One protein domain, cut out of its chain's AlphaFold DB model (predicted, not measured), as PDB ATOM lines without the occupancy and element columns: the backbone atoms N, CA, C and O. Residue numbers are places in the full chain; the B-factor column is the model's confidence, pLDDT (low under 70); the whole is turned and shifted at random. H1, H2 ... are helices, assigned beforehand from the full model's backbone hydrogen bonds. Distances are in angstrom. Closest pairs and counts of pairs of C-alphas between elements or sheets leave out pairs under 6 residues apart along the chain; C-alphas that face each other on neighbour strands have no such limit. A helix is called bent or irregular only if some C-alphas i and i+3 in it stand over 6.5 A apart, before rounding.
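This is residues 34 to 61 and 69 to 102 of the 102 residues of the protein "Flagellar hook-basal body complex protein FliE" of Tumebacillus flagellatus (UniProt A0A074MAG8). Two long helices make a flat, open V with nothing packed between its arms: H2 is the longer arm, H1 is the other, and the cut in the printed part lies at the narrow end, where H1 ends and H2 begins. From there the arms spread, to 36.7 A between the C-alphas of Ser 34 and Met 102. The printed part has 62 residues, with two named helices in the order H1, H2 and no named strand; the class is all helix. The whole is extended, with a radius of gyration of the C-alphas of 19.7 A, and the C-alphas span 58 by 41 by 11 A.

Look first at H2, residues 69 to 101, then at H1, residues 34 to 59. They are apart: no C-alpha of the one is within 8 A of the other. Residues 34 to 61 and residues 69 to 102 stand free. In both H1 and H2 every O i to N i+4 pair is within hydrogen-bond range.

Find C-alpha 69 at (50.291, -32.196, -39.683); from there H2 runs 47.9 A to C-alpha 101 at (5.452, -23.539, -54.283), and x falls between these ends. Then find C-alpha 34 at (22.562, -51.882, -60.126), where H1 begins; it runs 37.0 A to C-alpha 59, and here x rises, to 50.899. Neither helix is bent.

The two C-alphas farthest apart are those of Ala 60 and Met 102, 59.9 A. Residues 62 to 68 are not printed, and across this cut C-alphas 61 and 69 are 14.7 A apart. Met 102 is the chain's last residue. In the B-factor column the mean pLDDT of the printed part is 84.2; residues 57 to 61 and 101 to 102 are under 70.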
ATOM      1  N   SER A  34      22.194 -50.743 -60.968       79.44
ATOM      2  CA  SER A  34      22.562 -51.882 -60.126       79.44
ATOM      3  C   SER A  34      23.989 -52.375 -60.375       79.44
ATOM      4  O   SER A  34      24.664 -52.755 -59.425       79.44
ATOM      5  N   ASP A  35      24.458 -52.364 -61.622       83.00
ATOM      6  CA  ASP A  35      25.828 -52.756 -61.969       83.00
ATOM      7  C   ASP A  35      26.827 -51.711 -61.464       83.00
ATOM      8  O   ASP A  35      27.853 -52.066 -60.891       83.00
ATOM      9  N   PHE A  36      26.490 -50.422 -61.583       83.81
ATOM     10  CA  PHE A  36      27.288 -49.338 -61.003       83.81
ATOM     11  C   PHE A  36      27.335 -49.412 -59.471       83.81
ATOM     12  O   PHE A  36      28.393 -49.237 -58.875       83.81
ATOM     13  N   LEU A  37      26.204 -49.710 -58.826       84.00
ATOM     14  CA  LEU A  37      26.132 -49.865 -57.376       84.00
ATOM     15  C   LEU A  37      26.960 -51.063 -56.895       84.00
ATOM     16  O   LEU A  37      27.683 -50.939 -55.912       84.00
ATOM     17  N   ASN A  38      26.894 -52.198 -57.596       85.88
ATOM     18  CA  ASN A  38      27.724 -53.364 -57.287       85.88
ATOM     19  C   ASN A  38      29.216 -53.052 -57.457       85.88
ATOM     20  O   ASN A  38      30.003 -53.369 -56.568       85.88
ATOM     21  N   GLN A  39      29.588 -52.367 -58.541       86.94
ATOM     22  CA  GLN A  39      30.963 -51.927 -58.782       86.94
ATOM     23  C   GLN A  39      31.463 -51.011 -57.653       86.94
ATOM     24  O   GLN A  39      32.551 -51.220 -57.128       86.94
ATOM     25  N   ALA A  40      30.646 -50.039 -57.236       83.19
ATOM     26  CA  ALA A  40      30.991 -49.116 -56.159       83.19
ATOM     27  C   ALA A  40      31.128 -49.828 -54.802       83.19
ATOM     28  O   ALA A  40      32.014 -49.499 -54.018       83.19
ATOM     29  N   MET A  41      30.283 -50.824 -54.513       88.50
ATOM     30  CA  MET A  41      30.406 -51.636 -53.294       88.50
ATOM     31  C   MET A  41      31.692 -52.475 -53.289       88.50
ATOM     32  O   MET A  41      32.344 -52.596 -52.251       88.50
ATOM     33  N   GLU A  42      32.083 -53.029 -54.436       89.31
ATOM     34  CA  GLU A  42      33.327 -53.791 -54.580       89.31
ATOM     35  C   GLU A  42      34.575 -52.894 -54.479       89.31
ATOM     36  O   GLU A  42      35.573 -53.266 -53.852       89.31
ATOM     37  N   GLU A  43      34.494 -51.677 -55.016       88.94
ATOM     38  CA  GLU A  43      35.540 -50.655 -54.919       88.94
ATOM     39  C   GLU A  43      35.747 -50.200 -53.467       88.94
ATOM     40  O   GLU A  43      36.875 -50.223 -52.974       88.94
ATOM     41  N   VAL A  44      34.663 -49.929 -52.730       89.25
ATOM     42  CA  VAL A  44      34.718 -49.600 -51.293       89.25
ATOM     43  C   VAL A  44      35.316 -50.744 -50.474       89.25
ATOM     44  O   VAL A  44      36.145 -50.505 -49.597       89.25
ATOM     45  N   ASN A  45      34.950 -51.996 -50.758       90.50
ATOM     46  CA  ASN A  45      35.532 -53.153 -50.072       90.50
ATOM     47  C   ASN A  45      37.048 -53.276 -50.325       90.50
ATOM     48  O   ASN A  45      37.818 -53.636 -49.431       90.50
ATOM     49  N   THR A  46      37.488 -52.941 -51.537       88.19
ATOM     50  CA  THR A  46      38.908 -52.946 -51.904       88.19
ATOM     51  C   THR A  46      39.665 -51.805 -51.220       88.19
ATOM     52  O   THR A  46      40.747 -52.030 -50.668       88.19
ATOM     53  N   GLU A  47      39.087 -50.602 -51.186       84.00
ATOM     54  CA  GLU A  47      39.646 -49.460 -50.454       84.00
ATOM     55  C   GLU A  47      39.720 -49.722 -48.945       84.00
ATOM     56  O   GLU A  47      40.730 -49.391 -48.327       84.00
ATOM     57  N   GLN A  48      38.715 -50.373 -48.352       82.69
ATOM     58  CA  GLN A  48      38.699 -50.758 -46.936       82.69
ATOM     59  C   GLN A  48      39.901 -51.653 -46.586       82.69
ATOM     60  O   GLN A  48      40.642 -51.363 -45.648       82.69
ATOM     61  N   LEU A  49      40.157 -52.697 -47.383       87.62
ATOM     62  CA  LEU A  49      41.317 -53.583 -47.208       87.62
ATOM     63  C   LEU A  49      42.652 -52.842 -47.368       87.62
ATOM     64  O   LEU A  49      43.631 -53.124 -46.666       87.62
ATOM     65  N   GLN A  50      42.712 -51.890 -48.298       83.44
ATOM     66  CA  GLN A  50      43.900 -51.070 -48.505       83.44
ATOM     67  C   GLN A  50      44.122 -50.106 -47.332       83.44
ATOM     68  O   GLN A  50      45.259 -49.946 -46.882       83.44
ATOM     69  N   ALA A  51      43.052 -49.521 -46.794       74.94
ATOM     70  CA  ALA A  51      43.071 -48.669 -45.614       74.94
ATOM     71  C   ALA A  51      43.507 -49.440 -44.362       74.94
ATOM     72  O   ALA A  51      44.324 -48.924 -43.599       74.94
ATOM     73  N   ASP A  52      43.064 -50.684 -44.180       83.31
ATOM     74  CA  ASP A  52      43.510 -51.540 -43.073       83.31
ATOM     75  C   ASP A  52      45.016 -51.829 -43.165       83.31
ATOM     76  O   ASP A  52      45.753 -51.724 -42.178       83.31
ATOM     77  N   LYS A  53      45.518 -52.099 -44.377       80.44
ATOM     78  CA  LYS A  53      46.954 -52.286 -44.629       80.44
ATOM     79  C   LYS A  53      47.757 -51.005 -44.380       80.44
ATOM     80  O   LYS A  53      48.829 -51.058 -43.780       80.44
ATOM     81  N   MET A  54      47.248 -49.859 -44.822       70.44
ATOM     82  CA  MET A  54      47.877 -48.552 -44.601       70.44
ATOM     83  C   MET A  54      47.860 -48.166 -43.118       70.44
ATOM     84  O   MET A  54      48.854 -47.652 -42.617       70.44
ATOM     85  N   THR A  55      46.785 -48.484 -42.396       75.06
ATOM     86  CA  THR A  55      46.667 -48.304 -40.941       75.06
ATOM     87  C   THR A  55      47.686 -49.162 -40.198       75.06
ATOM     88  O   THR A  55      48.359 -48.669 -39.296       75.06
ATOM     89  N   ALA A  56      47.877 -50.417 -40.616       73.25
ATOM     90  CA  ALA A  56      48.905 -51.292 -40.055       73.25
ATOM     91  C   ALA A  56      50.331 -50.756 -40.298       73.25
ATOM     92  O   ALA A  56      51.180 -50.825 -39.409       73.25
ATOM     93  N   LEU A  57      50.593 -50.174 -41.474       64.69
ATOM     94  CA  LEU A  57      51.874 -49.534 -41.805       64.69
ATOM     95  C   LEU A  57      52.079 -48.200 -41.064       64.69
ATOM     96  O   LEU A  57      53.195 -47.894 -40.651       64.69
ATOM     97  N   ALA A  58      51.016 -47.426 -40.842       62.53
ATOM     98  CA  ALA A  58      51.055 -46.188 -40.066       62.53
ATOM     99  C   ALA A  58      51.279 -46.459 -38.569       62.53
ATOM    100  O   ALA A  58      52.081 -45.776 -37.929       62.53
ATOM    101  N   ALA A  59      50.651 -47.508 -38.024       65.00
ATOM    102  CA  ALA A  59      50.899 -47.994 -36.665       65.00
ATOM    103  C   ALA A  59      52.344 -48.494 -36.466       65.00
ATOM    104  O   ALA A  59      52.846 -48.478 -35.343       65.00
ATOM    105  N   ALA A  60      53.040 -48.870 -37.549       66.50
ATOM    106  CA  ALA A  60      54.465 -49.207 -37.538       66.50
ATOM    107  C   ALA A  60      55.402 -47.979 -37.437       66.50
ATOM    108  O   ALA A  60      56.622 -48.138 -37.451       66.50
ATOM    109  N   GLY A  61      54.862 -46.761 -37.293       55.50
ATOM    110  CA  GLY A  61      55.616 -45.596 -36.820       55.50
ATOM    111  C   GLY A  61      56.419 -44.833 -37.877       55.50
ATOM    112  O   GLY A  61      57.297 -44.048 -37.523       55.50
ATOM    113  N   VAL A  69      51.388 -32.250 -40.656       79.25
ATOM    114  CA  VAL A  69      50.291 -32.196 -39.683       79.25
ATOM    115  C   VAL A  69      49.741 -30.774 -39.580       79.25
ATOM    116  O   VAL A  69      48.530 -30.589 -39.664       79.25
ATOM    117  N   MET A  70      50.611 -29.763 -39.487       80.75
ATOM    118  CA  MET A  70      50.193 -28.355 -39.432       80.75
ATOM    119  C   MET A  70      49.453 -27.926 -40.710       80.75
ATOM    120  O   MET A  70      48.386 -27.316 -40.627       80.75
ATOM    121  N   ILE A  71      49.969 -28.295 -41.890       85.50
ATOM    122  CA  ILE A  71      49.308 -28.011 -43.176       85.50
ATOM    123  C   ILE A  71      47.952 -28.725 -43.259       85.50
ATOM    124  O   ILE A  71      46.967 -28.142 -43.718       85.50
ATOM    125  N   ALA A  72      47.875 -29.976 -42.799       83.44
ATOM    126  CA  ALA A  72      46.628 -30.727 -42.766       83.44
ATOM    127  C   ALA A  72      45.592 -30.069 -41.841       83.44
ATOM    128  O   ALA A  72      44.432 -29.939 -42.234       83.44
ATOM    129  N   THR A  73      45.993 -29.597 -40.657       86.50
ATOM    130  CA  THR A  73      45.104 -28.883 -39.725       86.50
ATOM    131  C   THR A  73      44.549 -27.591 -40.330       86.50
ATOM    132  O   THR A  73      43.341 -27.343 -40.248       86.50
ATOM    133  N   GLU A  74      45.388 -26.796 -40.995       89.31
ATOM    134  CA  GLU A  74      44.947 -25.558 -41.651       89.31
ATOM    135  C   GLU A  74      43.964 -25.856 -42.797       89.31
ATOM    136  O   GLU A  74      42.882 -25.269 -42.889       89.31
ATOM    137  N   LYS A  75      44.276 -26.866 -43.621       90.31
ATOM    138  CA  LYS A  75      43.401 -27.322 -44.709       90.31
ATOM    139  C   LYS A  75      42.038 -27.793 -44.193       90.31
ATOM    140  O   LYS A  75      41.016 -27.474 -44.805       90.31
ATOM    141  N   VAL A  76      42.005 -28.539 -43.087       92.62
ATOM    142  CA  VAL A  76      40.756 -29.012 -42.464       92.62
ATOM    143  C   VAL A  76      39.916 -27.834 -41.980       92.62
ATOM    144  O   VAL A  76      38.715 -27.803 -42.240       92.62
ATOM    145  N   THR A  77      40.542 -26.839 -41.352       93.69
ATOM    146  CA  THR A  77      39.851 -25.642 -40.852       93.69
ATOM    147  C   THR A  77      39.155 -24.882 -41.981       93.69
ATOM    148  O   THR A  77      37.957 -24.603 -41.894       93.69
ATOM    149  N   ILE A  78      39.868 -24.620 -43.079       95.75
ATOM    150  CA  ILE A  78      39.311 -23.939 -44.260       95.75
ATOM    151  C   ILE A  78      38.187 -24.774 -44.893       95.75
ATOM    152  O   ILE A  78      37.118 -24.253 -45.219       95.75
ATOM    153  N   SER A  79      38.396 -26.084 -45.028       92.44
ATOM    154  CA  SER A  79      37.409 -26.994 -45.631       92.44
ATOM    155  C   SER A  79      36.122 -27.078 -44.808       92.44
ATOM    156  O   SER A  79      35.025 -27.099 -45.365       92.44
ATOM    157  N   PHE A  80      36.237 -27.076 -43.478       95.94
ATOM    158  CA  PHE A  80      35.088 -27.073 -42.578       95.94
ATOM    159  C   PHE A  80      34.273 -25.782 -42.706       95.94
ATOM    160  O   PHE A  80      33.050 -25.835 -42.845       95.94
ATOM    161  N   GLN A  81      34.942 -24.626 -42.721       94.56
ATOM    162  CA  GLN A  81      34.276 -23.333 -42.911       94.56
ATOM    163  C   GLN A  81      33.520 -23.279 -44.241       94.56
ATOM    164  O   GLN A  81      32.360 -22.861 -44.278       94.56
ATOM    165  N   LEU A  82      34.141 -23.764 -45.320       96.25
ATOM    166  CA  LEU A  82      33.489 -23.880 -46.619       96.25
ATOM    167  C   LEU A  82      32.266 -24.811 -46.560       96.25
ATOM    168  O   LEU A  82      31.200 -24.459 -47.063       96.25
ATOM    169  N   GLY A  83      32.382 -25.962 -45.894       96.31
ATOM    170  CA  GLY A  83      31.273 -26.899 -45.708       96.31
ATOM    171  C   GLY A  83      30.079 -26.281 -44.974       96.31
ATOM    172  O   GLY A  83      28.933 -26.478 -45.383       96.31
ATOM    173  N   VAL A  84      30.327 -25.471 -43.939       96.81
ATOM    174  CA  VAL A  84      29.270 -24.724 -43.237       96.81
ATOM    175  C   VAL A  84      28.579 -23.731 -44.174       96.81
ATOM    176  O   VAL A  84      27.350 -23.663 -44.190       96.81
ATOM    177  N   GLN A  85      29.336 -22.999 -44.994       95.19
ATOM    178  CA  GLN A  85      28.753 -22.067 -45.964       95.19
ATOM    179  C   GLN A  85      27.897 -22.786 -47.012       95.19
ATOM    180  O   GLN A  85      26.799 -22.323 -47.322       95.19
ATOM    181  N   ILE A  86      28.357 -23.934 -47.515       95.75
ATOM    182  CA  ILE A  86      27.597 -24.766 -48.458       95.75
ATOM    183  C   ILE A  86      26.310 -25.276 -47.805       95.75
ATOM    184  O   ILE A  86      25.241 -25.153 -48.401       95.75
ATOM    185  N   ARG A  87      26.384 -25.792 -46.569       94.25
ATOM    186  CA  ARG A  87      25.203 -26.230 -45.807       94.25
ATOM    187  C   ARG A  87      24.182 -25.100 -45.682       94.25
ATOM    188  O   ARG A  87      23.000 -25.324 -45.929       94.25
ATOM    189  N   ASN A  88      24.634 -23.904 -45.315       94.38
ATOM    190  CA  ASN A  88      23.753 -22.749 -45.166       94.38
ATOM    191  C   ASN A  88      23.097 -22.381 -46.504       94.38
ATOM    192  O   ASN A  88      21.878 -22.261 -46.558       94.38
ATOM    193  N   LYS A  89      23.865 -22.329 -47.602       92.69
ATOM    194  CA  LYS A  89      23.328 -22.062 -48.949       92.69
ATOM    195  C   LYS A  89      22.332 -23.120 -49.415       92.69
ATOM    196  O   LYS A  89      21.342 -22.778 -50.055       92.69
ATOM    197  N   ALA A  90      22.566 -24.389 -49.091       90.88
ATOM    198  CA  ALA A  90      21.644 -25.472 -49.413       90.88
ATOM    199  C   ALA A  90      20.323 -25.342 -48.635       90.88
ATOM    200  O   ALA A  90      19.256 -25.508 -49.221       90.88
ATOM    201  N   LEU A  91      20.383 -24.991 -47.342       92.75
ATOM    202  CA  LEU A  91      19.192 -24.730 -46.527       92.75
ATOM    203  C   LEU A  91      18.414 -23.504 -47.016       92.75
ATOM    204  O   LEU A  91      17.194 -23.582 -47.137       92.75
ATOM    205  N   GLU A  92      19.102 -22.404 -47.323       91.38
ATOM    206  CA  GLU A  92      18.501 -21.198 -47.909       91.38
ATOM    207  C   GLU A  92      17.811 -21.522 -49.238       91.38
ATOM    208  O   GLU A  92      16.648 -21.183 -49.433       91.38
ATOM    209  N   SER A  93      18.493 -22.252 -50.125       89.00
ATOM    210  CA  SER A  93      17.945 -22.643 -51.431       89.00
ATOM    211  C   SER A  93      16.729 -23.562 -51.289       89.00
ATOM    212  O   SER A  93      15.757 -23.418 -52.026       89.00
ATOM    213  N   TYR A  94      16.749 -24.489 -50.323       90.25
ATOM    214  CA  TYR A  94      15.598 -25.341 -50.020       90.25
ATOM    215  C   TYR A  94      14.407 -24.527 -49.500       90.25
ATOM    216  O   TYR A  94      13.283 -24.712 -49.967       90.25
ATOM    217  N   GLN A  95      14.647 -23.600 -48.567       88.00
ATOM    218  CA  GLN A  95      13.603 -22.707 -48.056       88.00
ATOM    219  C   GLN A  95      13.013 -21.825 -49.161       88.00
ATOM    220  O   GLN A  95      11.798 -21.633 -49.196       88.00
ATOM    221  N   GLU A  96      13.843 -21.330 -50.079       85.56
ATOM    222  CA  GLU A  96      13.392 -20.506 -51.202       85.56
ATOM    223  C   GLU A  96      12.492 -21.294 -52.165       85.56
ATOM    224  O   GLU A  96      11.414 -20.823 -52.524       85.56
ATOM    225  N   ILE A  97      12.858 -22.536 -52.509       82.06
ATOM    226  CA  ILE A  97      12.013 -23.416 -53.337       82.06
ATOM    227  C   ILE A  97      10.659 -23.672 -52.662       82.06
ATOM    228  O   ILE A  97       9.623 -23.624 -53.327       82.06
ATOM    229  N   MET A  98      10.646 -23.905 -51.345       83.06
ATOM    230  CA  MET A  98       9.403 -24.105 -50.587       83.06
ATOM    231  C   MET A  98       8.533 -22.838 -50.562       83.06
ATOM    232  O   MET A  98       7.310 -22.940 -50.609       83.06
ATOM    233  N   ARG A  99       9.143 -21.644 -50.546       78.25
ATOM    234  CA  ARG A  99       8.436 -20.357 -50.667       78.25
ATOM    235  C   ARG A  99       7.862 -20.096 -52.057       78.25
ATOM    236  O   ARG A  99       6.912 -19.330 -52.154       78.25
ATOM    237  N   MET A 100       8.423 -20.689 -53.110       77.81
ATOM    238  CA  MET A 100       7.901 -20.546 -54.476       77.81
ATOM    239  C   MET A 100       6.697 -21.453 -54.774       77.81
ATOM    240  O   MET A 100       5.976 -21.182 -55.730       77.81
ATOM    241  N   GLN A 101       6.506 -22.543 -54.023       61.38
ATOM    242  CA  GLN A 101       5.452 -23.539 -54.283       61.38
ATOM    243  C   GLN A 101       4.171 -23.345 -53.454       61.38
ATOM    244  O   GLN A 101       3.194 -24.050 -53.703       61.38
ATOM    245  N   MET A 102       4.172 -22.427 -52.482       55.09
ATOM    246  CA  MET A 102       2.988 -22.055 -51.691       55.09
ATOM    247  C   MET A 102       2.274 -20.848 -52.295       55.09
ATOM    248  O   MET A 102       2.978 -19.923 -52.759       55.09
TER     249      MET A 102